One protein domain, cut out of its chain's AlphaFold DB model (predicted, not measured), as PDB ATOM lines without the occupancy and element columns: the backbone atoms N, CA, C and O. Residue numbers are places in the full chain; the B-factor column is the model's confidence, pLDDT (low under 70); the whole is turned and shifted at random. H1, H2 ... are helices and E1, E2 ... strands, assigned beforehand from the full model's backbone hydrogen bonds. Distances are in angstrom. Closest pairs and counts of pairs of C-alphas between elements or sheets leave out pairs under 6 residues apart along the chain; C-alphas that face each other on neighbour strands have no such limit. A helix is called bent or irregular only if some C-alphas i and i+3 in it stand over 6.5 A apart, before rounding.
ATOM      1  N   ALA A 232     189.861 179.977 201.168       72.94
ATOM      2  CA  ALA A 232     188.828 180.460 200.262       72.94
ATOM      3  C   ALA A 232     187.488 179.819 200.635       72.94
ATOM      4  O   ALA A 232     187.408 178.607 200.816       72.94
ATOM      5  N   THR A 233     186.434 180.625 200.732       77.81
ATOM      6  CA  THR A 233     185.072 180.127 200.937       77.81
ATOM      7  C   THR A 233     184.440 179.836 199.576       77.81
ATOM      8  O   THR A 233     184.235 180.743 198.771       77.81
ATOM      9  N   LEU A 234     184.103 178.576 199.312       78.19
ATOM     10  CA  LEU A 234     183.398 178.135 198.108       78.19
ATOM     11  C   LEU A 234     181.882 178.186 198.328       78.19
ATOM     12  O   LEU A 234     181.371 177.644 199.316       78.19
ATOM     13  N   ASN A 235     181.163 178.838 197.412       72.50
ATOM     14  CA  ASN A 235     179.707 179.043 197.425       72.50
ATOM     15  C   ASN A 235     179.163 179.574 198.769       72.50
ATOM     16  O   ASN A 235     178.015 179.310 199.129       72.50
ATOM     17  N   GLY A 236     179.992 180.284 199.545       67.88
ATOM     18  CA  GLY A 236     179.651 180.798 200.877       67.88
ATOM     19  C   GLY A 236     179.473 179.730 201.968       67.88
ATOM     20  O   GLY A 236     178.915 180.032 203.024       67.88
ATOM     21  N   VAL A 237     179.865 178.476 201.708       69.25
ATOM     22  CA  VAL A 237     179.465 177.316 202.528       69.25
ATOM     23  C   VAL A 237     180.644 176.441 202.950       69.25
ATOM     24  O   VAL A 237     180.603 175.887 204.050       69.25
ATOM     25  N   LEU A 238     181.677 176.302 202.113       73.31
ATOM     26  CA  LEU A 238     182.814 175.427 202.398       73.31
ATOM     27  C   LEU A 238     184.141 176.174 202.296       73.31
ATOM     28  O   LEU A 238     184.528 176.599 201.213       73.31
ATOM     29  N   ASP A 239     184.865 176.243 203.407       71.75
ATOM     30  CA  ASP A 239     186.214 176.804 203.435       71.75
ATOM     31  C   ASP A 239     187.225 175.751 202.972       71.75
ATOM     32  O   ASP A 239     187.339 174.675 203.567       71.75
ATOM     33  N   VAL A 240     187.990 176.074 201.931       73.44
ATOM     34  CA  VAL A 240     189.080 175.242 201.415       73.44
ATOM     35  C   VAL A 240     190.405 176.001 201.468       73.44
ATOM     36  O   VAL A 240     190.431 177.206 201.206       73.44
ATOM     37  N   PRO A 241     191.520 175.333 201.801       71.06
ATOM     38  CA  PRO A 241     192.828 175.953 201.686       71.06
ATOM     39  C   PRO A 241     193.167 176.190 200.210       71.06
ATOM     40  O   PRO A 241     192.897 175.332 199.366       71.06
ATOM     41  N   TYR A 242     193.789 177.325 199.905       70.06
ATOM     42  CA  TYR A 242     194.316 177.621 198.572       70.06
ATOM     43  C   TYR A 242     195.785 178.051 198.647       70.06
ATOM     44  O   TYR A 242     196.293 178.388 199.715       70.06
ATOM     45  N   LEU A 243     196.483 178.004 197.513       66.00
ATOM     46  CA  LEU A 243     197.850 178.505 197.372       66.00
ATOM     47  C   LEU A 243     197.831 179.699 196.403       66.00
ATOM     48  O   LEU A 243     197.429 179.502 195.255       66.00
ATOM     49  N   PRO A 244     198.205 180.916 196.842       62.06
ATOM     50  CA  PRO A 244     198.341 182.058 195.942       62.06
ATOM     51  C   PRO A 244     199.571 181.911 195.030       62.06
ATOM     52  O   PRO A 244     200.541 181.250 195.401       62.06
ATOM     53  N   ASP A 245     199.508 182.528 193.848       57.44
ATOM     54  CA  ASP A 245     200.636 182.769 192.932       57.44
ATOM     55  C   ASP A 245     201.502 181.551 192.575       57.44
ATOM     56  O   ASP A 245     202.709 181.649 192.373       57.44
ATOM     57  N   ILE A 252     192.836 173.495 190.690       73.31
ATOM     58  CA  ILE A 252     192.411 172.099 190.868       73.31
ATOM     59  C   ILE A 252     191.821 171.939 192.266       73.31
ATOM     60  O   ILE A 252     192.391 172.421 193.244       73.31
ATOM     61  N   LEU A 253     190.703 171.221 192.366       72.56
ATOM     62  CA  LEU A 253     190.083 170.857 193.637       72.56
ATOM     63  C   LEU A 253     190.151 169.338 193.851       72.56
ATOM     64  O   LEU A 253     189.934 168.579 192.903       72.56
ATOM     65  N   PRO A 254     190.411 168.861 195.081       72.81
ATOM     66  CA  PRO A 254     190.287 167.445 195.409       72.81
ATOM     67  C   PRO A 254     188.863 166.934 195.155       72.81
ATOM     68  O   PRO A 254     187.891 167.618 195.471       72.81
ATOM     69  N   SER A 255     188.723 165.694 194.682       67.88
ATOM     70  CA  SER A 255     187.427 165.076 194.338       67.88
ATOM     71  C   SER A 255     186.420 164.994 195.500       67.88
ATOM     72  O   SER A 255     185.212 164.905 195.280       67.88
ATOM     73  N   GLY A 256     186.894 165.071 196.748       66.62
ATOM     74  CA  GLY A 256     186.038 165.138 197.938       66.62
ATOM     75  C   GLY A 256     185.351 166.493 198.154       66.62
ATOM     76  O   GLY A 256     184.352 166.555 198.867       66.62
ATOM     77  N   VAL A 257     185.850 167.573 197.542       70.50
ATOM     78  CA  VAL A 257     185.318 168.937 197.714       70.50
ATOM     79  C   VAL A 257     183.969 169.125 196.999       70.50
ATOM     80  O   VAL A 257     183.041 169.595 197.659       70.50
ATOM     81  N   PRO A 258     183.781 168.709 195.728       67.88
ATOM     82  CA  PRO A 258     182.469 168.743 195.072       67.88
ATOM     83  C   PRO A 258     181.391 167.963 195.835       67.88
ATOM     84  O   PRO A 258     180.312 168.491 196.081       67.88
ATOM     85  N   HIS A 259     181.715 166.759 196.319       67.38
ATOM     86  CA  HIS A 259     180.802 165.938 197.125       67.38
ATOM     87  C   HIS A 259     180.411 166.623 198.447       67.38
ATOM     88  O   HIS A 259     179.260 166.565 198.878       67.38
ATOM     89  N   ALA A 260     181.364 167.298 199.101       66.56
ATOM     90  CA  ALA A 260     181.102 168.063 200.318       66.56
ATOM     91  C   ALA A 260     180.250 169.317 200.050       66.56
ATOM     92  O   ALA A 260     179.411 169.673 200.879       66.56
ATOM     93  N   LEU A 261     180.430 169.962 198.895       69.38
ATOM     94  CA  LEU A 261     179.626 171.105 198.466       69.38
ATOM     95  C   LEU A 261     178.188 170.702 198.122       69.38
ATOM     96  O   LEU A 261     177.262 171.373 198.574       69.38
ATOM     97  N   GLU A 262     177.989 169.590 197.409       67.25
ATOM     98  CA  GLU A 262     176.658 169.034 197.117       67.25
ATOM     99  C   GLU A 262     175.887 168.666 198.392       67.25
ATOM    100  O   GLU A 262     174.677 168.880 198.483       67.25
ATOM    101  N   ALA A 263     176.584 168.153 199.410       64.50
ATOM    102  CA  ALA A 263     175.976 167.829 200.698       64.50
ATOM    103  C   ALA A 263     175.575 169.074 201.514       64.50
ATOM    104  O   ALA A 263     174.702 168.989 202.383       64.50
ATOM    105  N   ALA A 264     176.217 170.221 201.271       61.00
ATOM    106  CA  ALA A 264     176.081 171.421 202.091       61.00
ATOM    107  C   ALA A 264     175.224 172.531 201.445       61.00
ATOM    108  O   ALA A 264     174.637 173.335 202.177       61.00
ATOM    109  N   ALA A 265     175.096 172.572 200.111       58.41
ATOM    110  CA  ALA A 265     174.303 173.565 199.382       58.41
ATOM    111  C   ALA A 265     173.706 173.023 198.059       58.41
ATOM    112  O   ALA A 265     174.290 172.142 197.435       58.41
ATOM    113  N   PRO A 266     172.544 173.536 197.599       62.06
ATOM    114  CA  PRO A 266     171.925 173.106 196.338       62.06
ATOM    115  C   PRO A 266     172.608 173.711 195.091       62.06
ATOM    116  O   PRO A 266     173.145 174.814 195.167       62.06
ATOM    117  N   PRO A 267     172.439 173.069 193.918       60.22
ATOM    118  CA  PRO A 267     173.386 172.120 193.342       60.22
ATOM    119  C   PRO A 267     174.607 172.802 192.697       60.22
ATOM    120  O   PRO A 267     174.475 173.742 191.910       60.22
ATOM    121  N   VAL A 268     175.799 172.263 192.963       63.84
ATOM    122  CA  VAL A 268     176.996 172.557 192.165       63.84
ATOM    123  C   VAL A 268     176.804 171.942 190.781       63.84
ATOM    124  O   VAL A 268     176.497 170.760 190.662       63.84
ATOM    125  N   THR A 269     176.961 172.732 189.717       67.00
ATOM    126  CA  THR A 269     176.899 172.191 188.353       67.00
ATOM    127  C   THR A 269     178.250 171.574 188.016       67.00
ATOM    128  O   THR A 269     179.160 172.274 187.575       67.00
ATOM    129  N   VAL A 270     178.377 170.269 188.252       69.38
ATOM    130  CA  VAL A 270     179.520 169.471 187.803       69.38
ATOM    131  C   VAL A 270     179.222 168.950 186.396       69.38
ATOM    132  O   VAL A 270     178.190 168.324 186.152       69.38
ATOM    133  N   ARG A 271     180.102 169.241 185.440       77.94
ATOM    134  CA  ARG A 271     180.041 168.761 184.057       77.94
ATOM    135  C   ARG A 271     181.141 167.737 183.844       77.94
ATOM    136  O   ARG A 271     182.304 167.988 184.149       77.94
ATOM    137  N   GLN A 272     180.781 166.596 183.272       78.75
ATOM    138  CA  GLN A 272     181.764 165.605 182.864       78.75
ATOM    139  C   GLN A 272     182.463 166.075 181.587       78.75
ATOM    140  O   GLN A 272     181.814 166.442 180.602       78.75
ATOM    141  N   LEU A 273     183.792 166.084 181.607       78.81
ATOM    142  CA  LEU A 273     184.601 166.482 180.467       78.81
ATOM    143  C   LEU A 273     184.596 165.359 179.426       78.81
ATOM    144  O   LEU A 273     184.863 164.200 179.735       78.81
ATOM    145  N   ALA A 274     184.329 165.706 178.165       75.75
ATOM    146  CA  ALA A 274     184.295 164.737 177.065       75.75
ATOM    147  C   ALA A 274     185.662 164.076 176.799       75.75
ATOM    148  O   ALA A 274     185.731 162.999 176.208       75.75
ATOM    149  N   ARG A 275     186.755 164.725 177.213       79.88
ATOM    150  CA  ARG A 275     188.115 164.183 177.185       79.88
ATOM    151  C   ARG A 275     188.788 164.483 178.525       79.88
ATOM    152  O   ARG A 275     188.718 165.634 178.955       79.88
ATOM    153  N   PRO A 276     189.440 163.496 179.166       81.12
ATOM    154  CA  PRO A 276     190.218 163.744 180.371       81.12
ATOM    155  C   PRO A 276     191.301 164.786 180.094       81.12
ATOM    156  O   PRO A 276     192.010 164.691 179.091       81.12
ATOM    157  N   VAL A 277     191.423 165.778 180.973       80.62
ATOM    158  CA  VAL A 277     192.447 166.822 180.870       80.62
ATOM    159  C   VAL A 277     193.643 166.400 181.723       80.62
ATOM    160  O   VAL A 277     193.482 166.290 182.941       80.62
ATOM    161  N   PRO A 278     194.823 166.139 181.129       78.56
ATOM    162  CA  PRO A 278     196.028 165.860 181.895       78.56
ATOM    163  C   PRO A 278     196.532 167.147 182.552       78.56
ATOM    164  O   PRO A 278     196.654 168.182 181.897       78.56
ATOM    165  N   VAL A 279     196.832 167.080 183.846       74.69
ATOM    166  CA  VAL A 279     197.341 168.198 184.641       74.69
ATOM    167  C   VAL A 279     198.571 167.754 185.417       74.69
ATOM    168  O   VAL A 279     198.568 166.696 186.051       74.69
ATOM    169  N   ILE A 280     199.620 168.569 185.364       75.19
ATOM    170  CA  ILE A 280     200.862 168.352 186.102       75.19
ATOM    171  C   ILE A 280     200.719 169.043 187.458       75.19
ATOM    172  O   ILE A 280     200.504 170.251 187.533       75.19
ATOM    173  N   LEU A 281     200.788 168.262 188.530       66.88
ATOM    174  CA  LEU A 281     200.776 168.755 189.899       66.88
ATOM    175  C   LEU A 281     202.136 169.366 190.260       66.88
ATOM    176  O   LEU A 281     203.155 169.062 189.644       66.88
ATOM    177  N   ALA A 282     202.167 170.179 191.316       54.78
ATOM    178  CA  ALA A 282     203.390 170.827 191.801       54.78
ATOM    179  C   ALA A 282     204.504 169.842 192.227       54.78
ATOM    180  O   ALA A 282     205.658 170.238 192.341       54.78
ATOM    181  N   ASP A 283     204.178 168.567 192.460       61.56
ATOM    182  CA  ASP A 283     205.136 167.492 192.752       61.56
ATOM    183  C   ASP A 283     205.632 166.752 191.488       61.56
ATOM    184  O   ASP A 283     206.315 165.732 191.595       61.56
ATOM    185  N   GLY A 284     205.273 167.238 190.295       63.12
ATOM    186  CA  GLY A 284     205.634 166.661 188.999       63.12
ATOM    187  C   GLY A 284     204.752 165.491 188.551       63.12
ATOM    188  O   GLY A 284     204.951 164.958 187.458       63.12
ATOM    189  N   ARG A 285     203.763 165.067 189.350       72.56
ATOM    190  CA  ARG A 285     202.862 163.969 188.969       72.56
ATOM    191  C   ARG A 285     201.809 164.444 187.981       72.56
ATOM    192  O   ARG A 285     201.222 165.507 188.145       72.56
ATOM    193  N   THR A 286     201.512 163.619 186.982       76.31
ATOM    194  CA  THR A 286     200.415 163.887 186.046       76.31
ATOM    195  C   THR A 286     199.137 163.217 186.540       76.31
ATOM    196  O   THR A 286     199.130 162.021 186.830       76.31
ATOM    197  N   THR A 287     198.049 163.976 186.630       76.12
ATOM    198  CA  THR A 287     196.712 163.475 186.977       76.12
ATOM    199  C   THR A 287     195.703 163.882 185.915       76.12
ATOM    200  O   THR A 287     195.843 164.931 185.297       76.12
ATOM    201  N   ASN A 288     194.696 163.044 185.679       81.25
ATOM    202  CA  ASN A 288     193.672 163.312 184.675       81.25
ATOM    203  C   ASN A 288     192.396 163.804 185.355       81.25
ATOM    204  O   ASN A 288     191.747 163.050 186.082       81.25
ATOM    205  N   CYS A 289     192.015 165.048 185.087       78.19
ATOM    206  CA  CYS A 289     190.748 165.612 185.533       78.19
ATOM    207  C   CYS A 289     189.638 165.213 184.552       78.19
ATOM    208  O   CYS A 289     189.760 165.428 183.344       78.19
ATOM    209  N   MET A 290     188.560 164.617 185.064       80.06
ATOM    210  CA  MET A 290     187.416 164.147 184.260       80.06
ATOM    211  C   MET A 290     186.151 164.988 184.463       80.06
ATOM    212  O   MET A 290     185.161 164.793 183.762       80.06
ATOM    213  N   GLU A 291     186.184 165.921 185.408       80.88
ATOM    214  CA  GLU A 291     185.043 166.722 185.837       80.88
ATOM    215  C   GLU A 291     185.450 168.194 185.924       80.88
ATOM    216  O   GLU A 291     186.576 168.522 186.300       80.88
ATOM    217  N   GLU A 292     184.520 169.076 185.574       80.56
ATOM    218  CA  GLU A 292     184.632 170.528 185.677       80.56
ATOM    219  C   GLU A 292     183.448 171.049 186.495       80.56
ATOM    220  O   GLU A 292     182.314 170.626 186.280       80.56
ATOM    221  N   ALA A 293     183.688 171.972 187.424       77.06
ATOM    222  CA  ALA A 293     182.638 172.571 188.241       77.06
ATOM    223  C   ALA A 293     182.750 174.095 188.217       77.06
ATOM    224  O   ALA A 293     183.847 174.641 188.320       77.06
ATOM    225  N   LEU A 294     181.605 174.777 188.118       75.38
ATOM    226  CA  LEU A 294     181.528 176.232 188.246       75.38
ATOM    227  C   LEU A 294     181.181 176.587 189.696       75.38
ATOM    228  O   LEU A 294     180.172 176.113 190.225       75.38
ATOM    229  N   LEU A 295     182.046 177.373 190.337       76.38
ATOM    230  CA  LEU A 295     181.991 177.683 191.765       76.38
ATOM    231  C   LEU A 295     182.185 179.182 191.998       76.38
ATOM    232  O   LEU A 295     183.052 179.795 191.375       76.38
ATOM    233  N   ASP A 296     181.431 179.737 192.943       74.62
ATOM    234  CA  ASP A 296     181.647 181.084 193.457       74.62
ATOM    235  C   ASP A 296     182.749 181.032 194.515       74.62
ATOM    236  O   ASP A 296     182.616 180.361 195.543       74.62
ATOM    237  N   LEU A 297     183.850 181.734 194.260       76.12
ATOM    238  CA  LEU A 297     185.013 181.749 195.136       76.12
ATOM    239  C   LEU A 297     185.092 183.088 195.866       76.12
ATOM    240  O   LEU A 297     185.275 184.136 195.250       76.12
ATOM    241  N   GLN A 298     184.971 183.050 197.191       75.25
ATOM    242  CA  GLN A 298     185.159 184.212 198.049       75.25
ATOM    243  C   GLN A 298     186.483 184.075 198.799       75.25
ATOM    244  O   GLN A 298     186.640 183.222 199.673       75.25
ATOM    245  N   LEU A 299     187.450 184.922 198.450       70.62
ATOM    246  CA  LEU A 299     188.714 185.010 199.168       70.62
ATOM    247  C   LEU A 299     188.484 185.739 200.491       70.62
ATOM    248  O   LEU A 299     188.066 186.895 200.515       70.62
ATOM    249  N   THR A 300     188.755 185.052 201.593       56.16
ATOM    250  CA  THR A 300     188.825 185.673 202.915       56.16
ATOM    251  C   THR A 300     190.259 186.124 203.110       56.16
ATOM    252  O   THR A 300     191.116 185.329 203.494       56.16
ATOM    253  N   THR A 301     190.541 187.390 202.812       47.47
ATOM    254  CA  THR A 301     191.774 188.003 203.301       47.47
ATOM    255  C   THR A 301     191.666 188.061 204.825       47.47
ATOM    256  O   THR A 301     190.613 188.478 205.331       47.47
TER     257      THR A 301
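AT A GLANCE: This is residues 232 to 245 and 252 to 301 of the 497 residues of an uncharacterized protein of Phytophthora cactorum (UniProt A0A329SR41). A long hairpin, E3 and E4, bent sharply along its length, and a small sheet of E2, E1 and E5 make a loose U, with the hairpin as base and one arm and the small sheet as the other arm. E4 turns into E5 and ties the two sheets together, while the short helix H1 sits at the corner between them. The printed part has 64 residues, in the order E1, E2, H1, E3, E4, E5; both sheets are antiparallel, and the class is mixed, helices and strands. It is flat, spanning 30 by 28 by 15 A, and only just compact, close to loose, with a radius of gyration of the C-alphas of 12.8 A.

IN THESE COORDINATES: E1, residues 232 to 234, begins at C-alpha 232 (188.828, 180.460, 200.262), and E2 is residues 238 to 241. H1, residues 256 to 264, is 12.5 A long. E3, residues 269 to 280, measures 24.4 A and E4, residues 286 to 294, 22.7 A. E5, residues 297 to 300, ends at C-alpha 300 (188.825, 185.673, 202.915).

HOW THE PARTS SIT: E1 is the inner strand between the edge strands E2 and E5. N 234 and O 238 are 2.8 A apart, as are N 233 and O 298. H1 only grazes this sheet; its closest C-alphas to E2 are Leu 261 and Leu 238, 6.7 A apart. In H1 every O i to N i+4 pair is within hydrogen-bond range. E3 bends by 93 degrees at residue 274 and E4 by 65 degrees at residue 290; N 271 and O 292 are 2.7 A apart. E4 runs on into E5 at 96 degrees. E3 and E5 are apart.

THE WHOLE: The C-alphas farthest apart, Ala 274 and Thr 301, are 35.9 A apart. Residues 246 to 251 are cut out, with 13.6 A between C-alphas 245 and 252. The links printed whole are tight. Mean pLDDT of the printed part is 70.9; 26 residues are under 70, among them 258 to 270.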